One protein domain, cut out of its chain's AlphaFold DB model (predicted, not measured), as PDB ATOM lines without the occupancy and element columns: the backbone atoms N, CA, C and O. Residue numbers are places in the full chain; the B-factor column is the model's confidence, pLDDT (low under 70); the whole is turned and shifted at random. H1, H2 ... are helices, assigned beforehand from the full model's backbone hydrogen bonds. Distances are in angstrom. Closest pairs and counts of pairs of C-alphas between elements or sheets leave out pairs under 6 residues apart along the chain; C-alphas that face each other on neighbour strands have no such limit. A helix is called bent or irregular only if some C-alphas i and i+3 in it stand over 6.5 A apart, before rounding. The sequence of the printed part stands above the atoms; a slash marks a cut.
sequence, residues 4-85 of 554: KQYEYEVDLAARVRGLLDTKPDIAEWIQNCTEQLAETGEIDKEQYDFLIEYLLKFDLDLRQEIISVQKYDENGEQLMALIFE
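AT A GLANCE: This is residues 4 to 85 of the 554 residues of the protein "IBR domain containing protein" of Trichomonas vaginalis (UniProt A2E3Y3). Two long helices, H1 and H2, meet at a corner as a V, and the short last helix, H5, sits between the V's two arms. The helical hairpin of H3 and H4 covers one side of this V. The printed part has 82 residues with five named helices, in the order H1 to H5, and no named strand; its class is all helix. It is compact and rounded, with a radius of gyration of the C-alphas of 11.7 A and spans of 31 by 28 by 20 A.

IN THESE COORDINATES: Find C-alpha 4 at (-34.676, 5.139, 48.285); from there H1, residues 4 to 21, runs 25.9 A. H2, residues 24 to 40, covers 25.2 A and is irregular: C-alphas 25 and 28 are 7.8 A apart. H3 is residues 45 to 55, 15.3 A, and H4 residues 60 to 69, 14.7 A. H5, residues 77 to 84, runs 10.5 A to C-alpha 84 at (-34.131, -10.539, 34.960).

HOW THE PARTS SIT: Look first at H1 and H5, the hubs, which touch at a steep tilt of 44 degrees; their closest C-alphas, Ala 13 and Ile 83, are 4.7 A apart. H1 and H2 touch only at the corner, C-alphas 21 and 27 being closest at 7.4 A. H2 touches H5 with residues 30 to 37 alone, closest at C-alphas 34 and 84, 5.3 A. H3 and H4 touch as a hairpin, closest at C-alphas 52 and 63, 6.2 A. H4 touches H1, closest at C-alphas 62 and 16, 7.3 A. H2 and H4 are apart. Every O i to N i+4 pair is within hydrogen-bond range in H1, H3, H4 and H5; in H2, 11 of 13 are.

THE WHOLE: The farthest C-alphas, Lys 4 and Asp 25, are 33.4 A apart. The printed part has no cut and no long link. Residues 70 to 76 have pLDDT under 70.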
ATOM      1  N   LYS A   4     -34.825   4.292  49.481       71.19
ATOM      2  CA  LYS A   4     -34.676   5.139  48.285       71.19
ATOM      3  C   LYS A   4     -33.700   4.605  47.230       71.19
ATOM      4  O   LYS A   4     -33.821   4.957  46.064       71.19
ATOM      5  N   GLN A   5     -32.692   3.839  47.640       74.94
ATOM      6  CA  GLN A   5     -31.719   3.237  46.724       74.94
ATOM      7  C   GLN A   5     -32.328   2.015  46.030       74.94
ATOM      8  O   GLN A   5     -32.137   1.844  44.834       74.94
ATOM      9  N   TYR A   6     -33.099   1.215  46.768       76.62
ATOM     10  CA  TYR A   6     -33.813   0.071  46.208       76.62
ATOM     11  C   TYR A   6     -34.898   0.519  45.218       76.62
ATOM     12  O   TYR A   6     -34.943   0.020  44.102       76.62
ATOM     13  N   GLU A   7     -35.695   1.540  45.563       77.06
ATOM     14  CA  GLU A   7     -36.662   2.149  44.631       77.06
ATOM     15  C   GLU A   7     -35.996   2.654  43.341       77.06
ATOM     16  O   GLU A   7     -36.539   2.485  42.250       77.06
ATOM     17  N   TYR A   8     -34.803   3.249  43.454       79.00
ATOM     18  CA  TYR A   8     -34.040   3.722  42.298       79.00
ATOM     19  C   TYR A   8     -33.536   2.570  41.415       79.00
ATOM     20  O   TYR A   8     -33.599   2.659  40.192       79.00
ATOM     21  N   GLU A   9     -33.066   1.478  42.016       80.56
ATOM     22  CA  GLU A   9     -32.619   0.289  41.282       80.56
ATOM     23  C   GLU A   9     -33.776  -0.438  40.589       80.56
ATOM     24  O   GLU A   9     -33.606  -0.895  39.461       80.56
ATOM     25  N   VAL A  10     -34.963  -0.470  41.203       81.88
ATOM     26  CA  VAL A  10     -36.186  -1.021  40.596       81.88
ATOM     27  C   VAL A  10     -36.617  -0.204  39.371       81.88
ATOM     28  O   VAL A  10     -36.900  -0.783  38.320       81.88
ATOM     29  N   ASP A  11     -36.624   1.131  39.463       82.62
ATOM     30  CA  ASP A  11     -36.934   2.008  38.318       82.62
ATOM     31  C   ASP A  11     -35.910   1.844  37.183       82.62
ATOM     32  O   ASP A  11     -36.270   1.682  36.012       82.62
ATOM     33  N   LEU A  12     -34.621   1.816  37.532       83.06
ATOM     34  CA  LEU A  12     -33.546   1.614  36.568       83.06
ATOM     35  C   LEU A  12     -33.653   0.244  35.884       83.06
ATOM     36  O   LEU A  12     -33.532   0.165  34.660       83.06
ATOM     37  N   ALA A  13     -33.929  -0.819  36.640       85.50
ATOM     38  CA  ALA A  13     -34.106  -2.165  36.108       85.50
ATOM     39  C   ALA A  13     -35.284  -2.249  35.128       85.50
ATOM     40  O   ALA A  13     -35.136  -2.813  34.042       85.50
ATOM     41  N   ALA A  14     -36.422  -1.627  35.452       81.81
ATOM     42  CA  ALA A  14     -37.588  -1.583  34.571       81.81
ATOM     43  C   ALA A  14     -37.290  -0.856  33.247       81.81
ATOM     44  O   ALA A  14     -37.671  -1.326  32.170       81.81
ATOM     45  N   ARG A  15     -36.553   0.262  33.305       86.94
ATOM     46  CA  ARG A  15     -36.126   1.020  32.116       86.94
ATOM     47  C   ARG A  15     -35.158   0.223  31.240       86.94
ATOM     48  O   ARG A  15     -35.296   0.233  30.017       86.94
ATOM     49  N   VAL A  16     -34.200  -0.477  31.850       85.19
ATOM     50  CA  VAL A  16     -33.257  -1.343  31.128       85.19
ATOM     51  C   VAL A  16     -33.998  -2.512  30.480       85.19
ATOM     52  O   VAL A  16     -33.824  -2.734  29.285       85.19
ATOM     53  N   ARG A  17     -34.881  -3.198  31.212       85.62
ATOM     54  CA  ARG A  17     -35.696  -4.309  30.694       85.62
ATOM     55  C   ARG A  17     -36.540  -3.883  29.492       85.62
ATOM     56  O   ARG A  17     -36.439  -4.492  28.433       85.62
ATOM     57  N   GLY A  18     -37.258  -2.763  29.605       81.00
ATOM     58  CA  GLY A  18     -38.052  -2.221  28.501       81.00
ATOM     59  C   GLY A  18     -37.224  -1.899  27.251       81.00
ATOM     60  O   GLY A  18     -37.707  -2.061  26.133       81.00
ATOM     61  N   LEU A  19     -35.959  -1.494  27.407       81.12
ATOM     62  CA  LEU A  19     -35.056  -1.322  26.271       81.12
ATOM     63  C   LEU A  19     -34.636  -2.672  25.674       81.12
ATOM     64  O   LEU A  19     -34.684  -2.821  24.453       81.12
ATOM     65  N   LEU A  20     -34.234  -3.635  26.508       82.62
ATOM     66  CA  LEU A  20     -33.775  -4.961  26.082       82.62
ATOM     67  C   LEU A  20     -34.880  -5.745  25.346       82.62
ATOM     68  O   LEU A  20     -34.608  -6.315  24.290       82.62
ATOM     69  N   ASP A  21     -36.130  -5.665  25.806       79.00
ATOM     70  CA  ASP A  21     -37.287  -6.343  25.197       79.00
ATOM     71  C   ASP A  21     -37.587  -5.862  23.765       79.00
ATOM     72  O   ASP A  21     -38.158  -6.586  22.947       79.00
ATOM     73  N   THR A  22     -37.156  -4.648  23.407       79.12
ATOM     74  CA  THR A  22     -37.312  -4.106  22.045       79.12
ATOM     75  C   THR A  22     -36.199  -4.533  21.077       79.12
ATOM     76  O   THR A  22     -36.214  -4.128  19.907       79.12
ATOM     77  N   LYS A  23     -35.211  -5.316  21.537       80.81
ATOM     78  CA  LYS A  23     -33.996  -5.669  20.786       80.81
ATOM     79  C   LYS A  23     -33.934  -7.172  20.477       80.81
ATOM     80  O   LYS A  23     -33.463  -7.959  21.293       80.81
ATOM     81  N   PRO A  24     -34.361  -7.596  19.271       76.88
ATOM     82  CA  PRO A  24     -34.394  -9.015  18.914       76.88
ATOM     83  C   PRO A  24     -32.998  -9.645  18.765       76.88
ATOM     84  O   PRO A  24     -32.882 -10.865  18.777       76.88
ATOM     85  N   ASP A  25     -31.940  -8.843  18.624       80.88
ATOM     86  CA  ASP A  25     -30.553  -9.279  18.439       80.88
ATOM     87  C   ASP A  25     -29.870  -9.798  19.716       80.88
ATOM     88  O   ASP A  25     -28.789 -10.379  19.625       80.88
ATOM     89  N   ILE A  26     -30.508  -9.649  20.880       84.00
ATOM     90  CA  ILE A  26     -30.013 -10.158  22.172       84.00
ATOM     91  C   ILE A  26     -31.026 -11.018  22.932       84.00
ATOM     92  O   ILE A  26     -30.766 -11.399  24.070       84.00
ATOM     93  N   ALA A  27     -32.161 -11.358  22.316       78.69
ATOM     94  CA  ALA A  27     -33.228 -12.121  22.965       78.69
ATOM     95  C   ALA A  27     -32.748 -13.479  23.519       78.69
ATOM     96  O   ALA A  27     -33.136 -13.870  24.614       78.69
ATOM     97  N   GLU A  28     -31.849 -14.162  22.802       80.56
ATOM     98  CA  GLU A  28     -31.247 -15.431  23.245       80.56
ATOM     99  C   GLU A  28     -30.319 -15.244  24.459       80.56
ATOM    100  O   GLU A  28     -30.301 -16.076  25.363       80.56
ATOM    101  N   TRP A  29     -29.588 -14.125  24.522       87.06
ATOM    102  CA  TRP A  29     -28.736 -13.793  25.667       87.06
ATOM    103  C   TRP A  29     -29.573 -13.449  26.908       87.06
ATOM    104  O   TRP A  29     -29.291 -13.969  27.983       87.06
ATOM    105  N   ILE A  30     -30.641 -12.657  26.743       83.94
ATOM    106  CA  ILE A  30     -31.610 -12.337  27.809       83.94
ATOM    107  C   ILE A  30     -32.203 -13.623  28.388       83.94
ATOM    108  O   ILE A  30     -32.196 -13.809  29.601       83.94
ATOM    109  N   GLN A  31     -32.672 -14.524  27.518       83.38
ATOM    110  CA  GLN A  31     -33.263 -15.791  27.941       83.38
ATOM    111  C   GLN A  31     -32.273 -16.635  28.758       83.38
ATOM    112  O   GLN A  31     -32.645 -17.160  29.804       83.38
ATOM    113  N   ASN A  32     -31.011 -16.713  28.330       83.81
ATOM    114  CA  ASN A  32     -29.967 -17.443  29.049       83.81
ATOM    115  C   ASN A  32     -29.682 -16.839  30.440       83.81
ATOM    116  O   ASN A  32     -29.573 -17.571  31.419       83.81
ATOM    117  N   CYS A  33     -29.624 -15.507  30.556       82.88
ATOM    118  CA  CYS A  33     -29.462 -14.833  31.849       82.88
ATOM    119  C   CYS A  33     -30.649 -15.088  32.791       82.88
ATOM    120  O   CYS A  33     -30.446 -15.331  33.979       82.88
ATOM    121  N   THR A  34     -31.881 -15.073  32.272       83.38
ATOM    122  CA  THR A  34     -33.088 -15.379  33.055       83.38
ATOM    123  C   THR A  34     -33.114 -16.834  33.530       83.38
ATOM    124  O   THR A  34     -33.442 -17.090  34.688       83.38
ATOM    125  N   GLU A  35     -32.753 -17.790  32.668       82.44
ATOM    126  CA  GLU A  35     -32.671 -19.214  33.025       82.44
ATOM    127  C   GLU A  35     -31.577 -19.466  34.075       82.44
ATOM    128  O   GLU A  35     -31.839 -20.126  35.080       82.44
ATOM    129  N   GLN A  36     -30.391 -18.869  33.911       80.81
ATOM    130  CA  GLN A  36     -29.306 -18.962  34.891       80.81
ATOM    131  C   GLN A  36     -29.724 -18.399  36.251       80.81
ATOM    132  O   GLN A  36     -29.564 -19.082  37.257       80.81
ATOM    133  N   LEU A  37     -30.316 -17.201  36.292       79.88
ATOM    134  CA  LEU A  37     -30.781 -16.599  37.542       79.88
ATOM    135  C   LEU A  37     -31.821 -17.482  38.252       79.88
ATOM    136  O   LEU A  37     -31.776 -17.613  39.473       79.88
ATOM    137  N   ALA A  38     -32.719 -18.127  37.503       78.88
ATOM    138  CA  ALA A  38     -33.708 -19.048  38.062       78.88
ATOM    139  C   ALA A  38     -33.082 -20.333  38.646       78.88
ATOM    140  O   ALA A  38     -33.645 -20.919  39.572       78.88
ATOM    141  N   GLU A  39     -31.934 -20.777  38.125       77.31
ATOM    142  CA  GLU A  39     -31.233 -21.985  38.580       77.31
ATOM    143  C   GLU A  39     -30.230 -21.725  39.714       77.31
ATOM    144  O   GLU A  39     -30.132 -22.530  40.645       77.31
ATOM    145  N   THR A  40     -29.464 -20.633  39.642       77.25
ATOM    146  CA  THR A  40     -28.345 -20.346  40.557       77.25
ATOM    147  C   THR A  40     -28.648 -19.246  41.567       77.25
ATOM    148  O   THR A  40     -27.960 -19.173  42.582       77.25
ATOM    149  N   GLY A  41     -29.654 -18.402  41.315       72.19
ATOM    150  CA  GLY A  41     -29.939 -17.208  42.115       72.19
ATOM    151  C   GLY A  41     -28.898 -16.091  41.972       72.19
ATOM    152  O   GLY A  41     -28.981 -15.093  42.677       72.19
ATOM    153  N   GLU A  42     -27.922 -16.249  41.073       72.62
ATOM    154  CA  GLU A  42     -26.798 -15.326  40.889       72.62
ATOM    155  C   GLU A  42     -26.473 -15.174  39.397       72.62
ATOM    156  O   GLU A  42     -26.409 -16.162  38.657       72.62
ATOM    157  N   ILE A  43     -26.210 -13.938  38.966       74.69
ATOM    158  CA  ILE A  43     -25.700 -13.616  37.629       74.69
ATOM    159  C   ILE A  43     -24.225 -13.234  37.745       74.69
ATOM    160  O   ILE A  43     -23.841 -12.449  38.610       74.69
ATOM    161  N   ASP A  44     -23.387 -13.799  36.875       76.06
ATOM    162  CA  ASP A  44     -21.953 -13.544  36.920       76.06
ATOM    163  C   ASP A  44     -21.566 -12.149  36.389       76.06
ATOM    164  O   ASP A  44     -22.280 -11.487  35.629       76.06
ATOM    165  N   LYS A  45     -20.372 -11.707  36.786       78.69
ATOM    166  CA  LYS A  45     -19.823 -10.399  36.423       78.69
ATOM    167  C   LYS A  45     -19.575 -10.228  34.918       78.69
ATOM    168  O   LYS A  45     -19.647  -9.105  34.427       78.69
ATOM    169  N   GLU A  46     -19.288 -11.303  34.182       80.75
ATOM    170  CA  GLU A  46     -19.055 -11.213  32.733       80.75
ATOM    171  C   GLU A  46     -20.351 -10.843  31.999       80.75
ATOM    172  O   GLU A  46     -20.322 -10.045  31.059       80.75
ATOM    173  N   GLN A  47     -21.498 -11.345  32.465       82.56
ATOM    174  CA  GLN A  47     -22.816 -10.979  31.940       82.56
ATOM    175  C   GLN A  47     -23.183  -9.526  32.251       82.56
ATOM    176  O   GLN A  47     -23.706  -8.825  31.382       82.56
ATOM    177  N   TYR A  48     -22.865  -9.043  33.452       83.25
ATOM    178  CA  TYR A  48     -23.055  -7.633  33.801       83.25
ATOM    179  C   TYR A  48     -22.196  -6.702  32.935       83.25
ATOM    180  O   TYR A  48     -22.698  -5.735  32.356       83.25
ATOM    181  N   ASP A  49     -20.904  -7.009  32.794       82.44
ATOM    182  CA  ASP A  49     -19.984  -6.216  31.977       82.44
ATOM    183  C   ASP A  49     -20.421  -6.220  30.499       82.44
ATOM    184  O   ASP A  49     -20.409  -5.174  29.840       82.44
ATOM    185  N   PHE A  50     -20.907  -7.360  29.994       85.75
ATOM    186  CA  PHE A  50     -21.492  -7.455  28.658       85.75
ATOM    187  C   PHE A  50     -22.737  -6.572  28.502       85.75
ATOM    188  O   PHE A  50     -22.857  -5.872  27.496       85.75
ATOM    189  N   LEU A  51     -23.642  -6.546  29.488       83.69
ATOM    190  CA  LEU A  51     -24.814  -5.668  29.467       83.69
ATOM    191  C   LEU A  51     -24.402  -4.194  29.376       83.69
ATOM    192  O   LEU A  51     -24.942  -3.442  28.564       83.69
ATOM    193  N   ILE A  52     -23.404  -3.781  30.161       81.31
ATOM    194  CA  ILE A  52     -22.870  -2.415  30.134       81.31
ATOM    195  C   ILE A  52     -22.259  -2.070  28.771       81.31
ATOM    196  O   ILE A  52     -22.496  -0.976  28.240       81.31
ATOM    197  N   GLU A  53     -21.490  -2.986  28.180       82.31
ATOM    198  CA  GLU A  53     -20.934  -2.829  26.832       82.31
ATOM    199  C   GLU A  53     -21.993  -2.837  25.729       82.31
ATOM    200  O   GLU A  53     -21.839  -2.171  24.699       82.31
ATOM    201  N   TYR A  54     -23.082  -3.568  25.927       83.50
ATOM    202  CA  TYR A  54     -24.188  -3.594  24.990       83.50
ATOM    203  C   TYR A  54     -24.970  -2.278  25.033       83.50
ATOM    204  O   TYR A  54     -25.173  -1.645  23.994       83.50
ATOM    205  N   LEU A  55     -25.318  -1.803  26.231       77.12
ATOM    206  CA  LEU A  55     -26.012  -0.529  26.431       77.12
ATOM    207  C   LEU A  55     -25.203   0.659  25.899       77.12
ATOM    208  O   LEU A  55     -25.784   1.578  25.329       77.12
ATOM    209  N   LEU A  56     -23.868   0.600  25.936       70.38
ATOM    210  CA  LEU A  56     -22.973   1.584  25.308       70.38
ATOM    211  C   LEU A  56     -23.283   1.872  23.828       70.38
ATOM    212  O   LEU A  56     -22.995   2.970  23.346       70.38
ATOM    213  N   LYS A  57     -23.842   0.904  23.096       76.50
ATOM    214  CA  LYS A  57     -24.168   1.052  21.669       76.50
ATOM    215  C   LYS A  57     -25.497   1.771  21.432       76.50
ATOM    216  O   LYS A  57     -25.720   2.246  20.317       76.50
ATOM    217  N   PHE A  58     -26.363   1.851  22.443       72.81
ATOM    218  CA  PHE A  58     -27.760   2.258  22.274       72.81
ATOM    219  C   PHE A  58     -28.211   3.373  23.223       72.81
ATOM    220  O   PHE A  58     -28.996   4.214  22.793       72.81
ATOM    221  N   ASP A  59     -27.700   3.423  24.456       75.62
ATOM    222  CA  ASP A  59     -28.061   4.428  25.457       75.62
ATOM    223  C   ASP A  59     -26.898   4.714  26.433       75.62
ATOM    224  O   ASP A  59     -26.539   3.916  27.304       75.62
ATOM    225  N   LEU A  60     -26.283   5.890  26.268       72.50
ATOM    226  CA  LEU A  60     -25.161   6.357  27.087       72.50
ATOM    227  C   LEU A  60     -25.588   6.841  28.480       72.50
ATOM    228  O   LEU A  60     -24.738   6.865  29.374       72.50
ATOM    229  N   ASP A  61     -26.854   7.219  28.662       73.94
ATOM    230  CA  ASP A  61     -27.367   7.770  29.915       73.94
ATOM    231  C   ASP A  61     -27.717   6.635  30.883       73.94
ATOM    232  O   ASP A  61     -27.214   6.630  32.010       73.94
ATOM    233  N   LEU A  62     -28.410   5.588  30.406       79.25
ATOM    234  CA  LEU A  62     -28.649   4.359  31.184       79.25
ATOM    235  C   LEU A  62     -27.342   3.740  31.685       79.25
ATOM    236  O   LEU A  62     -27.241   3.310  32.830       79.25
ATOM    237  N   ARG A  63     -26.289   3.772  30.866       76.25
ATOM    238  CA  ARG A  63     -24.958   3.313  31.270       76.25
ATOM    239  C   ARG A  63     -24.413   4.073  32.483       76.25
ATOM    240  O   ARG A  63     -23.828   3.459  33.370       76.25
ATOM    241  N   GLN A  64     -24.516   5.404  32.503       76.94
ATOM    242  CA  GLN A  64     -23.986   6.199  33.621       76.94
ATOM    243  C   GLN A  64     -24.763   5.928  34.907       76.94
ATOM    244  O   GLN A  64     -24.159   5.884  35.977       76.94
ATOM    245  N   GLU A  65     -26.071   5.706  34.787       82.06
ATOM    246  CA  GLU A  65     -26.931   5.311  35.900       82.06
ATOM    247  C   GLU A  65     -26.534   3.927  36.437       82.06
ATOM    248  O   GLU A  65     -26.260   3.802  37.629       82.06
ATOM    249  N   ILE A  66     -26.338   2.927  35.573       78.62
ATOM    250  CA  ILE A  66     -25.925   1.582  36.002       78.62
ATOM    251  C   ILE A  66     -24.521   1.583  36.634       78.62
ATOM    252  O   ILE A  66     -24.317   1.019  37.706       78.62
ATOM    253  N   ILE A  67     -23.558   2.306  36.050       77.94
ATOM    254  CA  ILE A  67     -22.214   2.474  36.641       77.94
ATOM    255  C   ILE A  67     -22.283   3.204  37.991       77.94
ATOM    256  O   ILE A  67     -21.441   2.992  38.867       77.94
ATOM    257  N   SER A  68     -23.262   4.090  38.182       76.38
ATOM    258  CA  SER A  68     -23.455   4.765  39.466       76.38
ATOM    259  C   SER A  68     -23.972   3.815  40.552       76.38
ATOM    260  O   SER A  68     -23.544   3.951  41.698       76.38
ATOM    261  N   VAL A  69     -24.790   2.823  40.177       73.31
ATOM    262  CA  VAL A  69     -25.269   1.743  41.055       73.31
ATOM    263  C   VAL A  69     -24.133   0.780  41.428       73.31
ATOM    264  O   VAL A  69     -24.023   0.404  42.592       73.31
ATOM    265  N   GLN A  70     -23.189   0.505  40.516       67.19
ATOM    266  CA  GLN A  70     -22.006  -0.341  40.775       67.19
ATOM    267  C   GLN A  70     -21.119   0.151  41.941       67.19
ATOM    268  O   GLN A  70     -20.326  -0.596  42.509       67.19
ATOM    269  N   LYS A  71     -21.230   1.428  42.337       69.19
ATOM    270  CA  LYS A  71     -20.527   1.953  43.524       69.19
ATOM    271  C   LYS A  71     -21.073   1.404  44.846       69.19
ATOM    272  O   LYS A  71     -20.418   1.584  45.871       69.19
ATOM    273  N   TYR A  72     -22.266   0.819  44.820       66.38
ATOM    274  CA  TYR A  72     -23.001   0.312  45.976       66.38
ATOM    275  C   TYR A  72     -23.265  -1.197  45.881       66.38
ATOM    276  O   TYR A  72     -23.331  -1.852  46.917       66.38
ATOM    277  N   ASP A  73     -23.344  -1.730  44.661       68.50
ATOM    278  CA  ASP A  73     -23.425  -3.153  44.335       68.50
ATOM    279  C   ASP A  73     -22.140  -3.560  43.590       68.50
ATOM    280  O   ASP A  73     -22.027  -3.373  42.377       68.50
ATOM    281  N   GLU A  74     -21.127  -4.036  44.329       59.47
ATOM    282  CA  GLU A  74     -19.747  -4.215  43.829       59.47
ATOM    283  C   GLU A  74     -19.635  -5.171  42.620       59.47
ATOM    284  O   GLU A  74     -18.632  -5.120  41.895       59.47
ATOM    285  N   ASN A  75     -20.676  -5.968  42.348       64.06
ATOM    286  CA  ASN A  75     -20.761  -6.885  41.209       64.06
ATOM    287  C   ASN A  75     -21.996  -6.682  40.313       64.06
ATOM    288  O   ASN A  75     -22.076  -7.326  39.270       64.06
ATOM    289  N   GLY A  76     -22.924  -5.787  40.668       67.94
ATOM    290  CA  GLY A  76     -24.153  -5.569  39.901       67.94
ATOM    291  C   GLY A  76     -25.183  -6.699  40.029       67.94
ATOM    292  O   GLY A  76     -26.125  -6.746  39.240       67.94
ATOM    293  N   GLU A  77     -25.000  -7.613  40.987       74.19
ATOM    294  CA  GLU A  77     -25.813  -8.820  41.173       74.19
ATOM    295  C   GLU A  77     -27.276  -8.478  41.465       74.19
ATOM    296  O   GLU A  77     -28.183  -9.084  40.893       74.19
ATOM    297  N   GLN A  78     -27.516  -7.463  42.295       78.56
ATOM    298  CA  GLN A  78     -28.859  -7.058  42.692       78.56
ATOM    299  C   GLN A  78     -29.594  -6.362  41.553       78.56
ATOM    300  O   GLN A  78     -30.766  -6.641  41.300       78.56
ATOM    301  N   LEU A  79     -28.907  -5.482  40.828       80.25
ATOM    302  CA  LEU A  79     -29.507  -4.836  39.668       80.25
ATOM    303  C   LEU A  79     -29.805  -5.854  38.558       80.25
ATOM    304  O   LEU A  79     -30.852  -5.766  37.925       80.25
ATOM    305  N   MET A  80     -28.926  -6.834  38.331       82.88
ATOM    306  CA  MET A  80     -29.182  -7.910  37.365       82.88
ATOM    307  C   MET A  80     -30.349  -8.789  37.796       82.88
ATOM    308  O   MET A  80     -31.192  -9.106  36.961       82.88
ATOM    309  N   ALA A  81     -30.448  -9.119  39.085       79.50
ATOM    310  CA  ALA A  81     -31.610  -9.817  39.615       79.50
ATOM    311  C   ALA A  81     -32.890  -9.028  39.315       79.50
ATOM    312  O   ALA A  81     -33.778  -9.541  38.648       79.50
ATOM    313  N   LEU A  82     -32.931  -7.731  39.628       83.56
ATOM    314  CA  LEU A  82     -34.083  -6.878  39.316       83.56
ATOM    315  C   LEU A  82     -34.369  -6.761  37.810       83.56
ATOM    316  O   LEU A  82     -35.525  -6.634  37.410       83.56
ATOM    317  N   ILE A  83     -33.357  -6.805  36.940       85.00
ATOM    318  CA  ILE A  83     -33.552  -6.758  35.482       85.00
ATOM    319  C   ILE A  83     -34.162  -8.064  34.962       85.00
ATOM    320  O   ILE A  83     -35.025  -7.995  34.086       85.00
ATOM    321  N   PHE A  84     -33.770  -9.221  35.501       83.75
ATOM    322  CA  PHE A  84     -34.131 -10.539  34.960       83.75
ATOM    323  C   PHE A  84     -35.090 -11.364  35.840       83.75
ATOM    324  O   PHE A  84     -35.506 -12.445  35.424       83.75
ATOM    325  N   GLU A  85     -35.497 -10.866  37.009       76.94
ATOM    326  CA  GLU A  85     -36.494 -11.498  37.878       76.94
ATOM    327  C   GLU A  85     -37.878 -11.518  37.215       76.94
ATOM    328  O   GLU A  85     -38.426 -10.489  36.792       76.94
TER     329      GLU A  85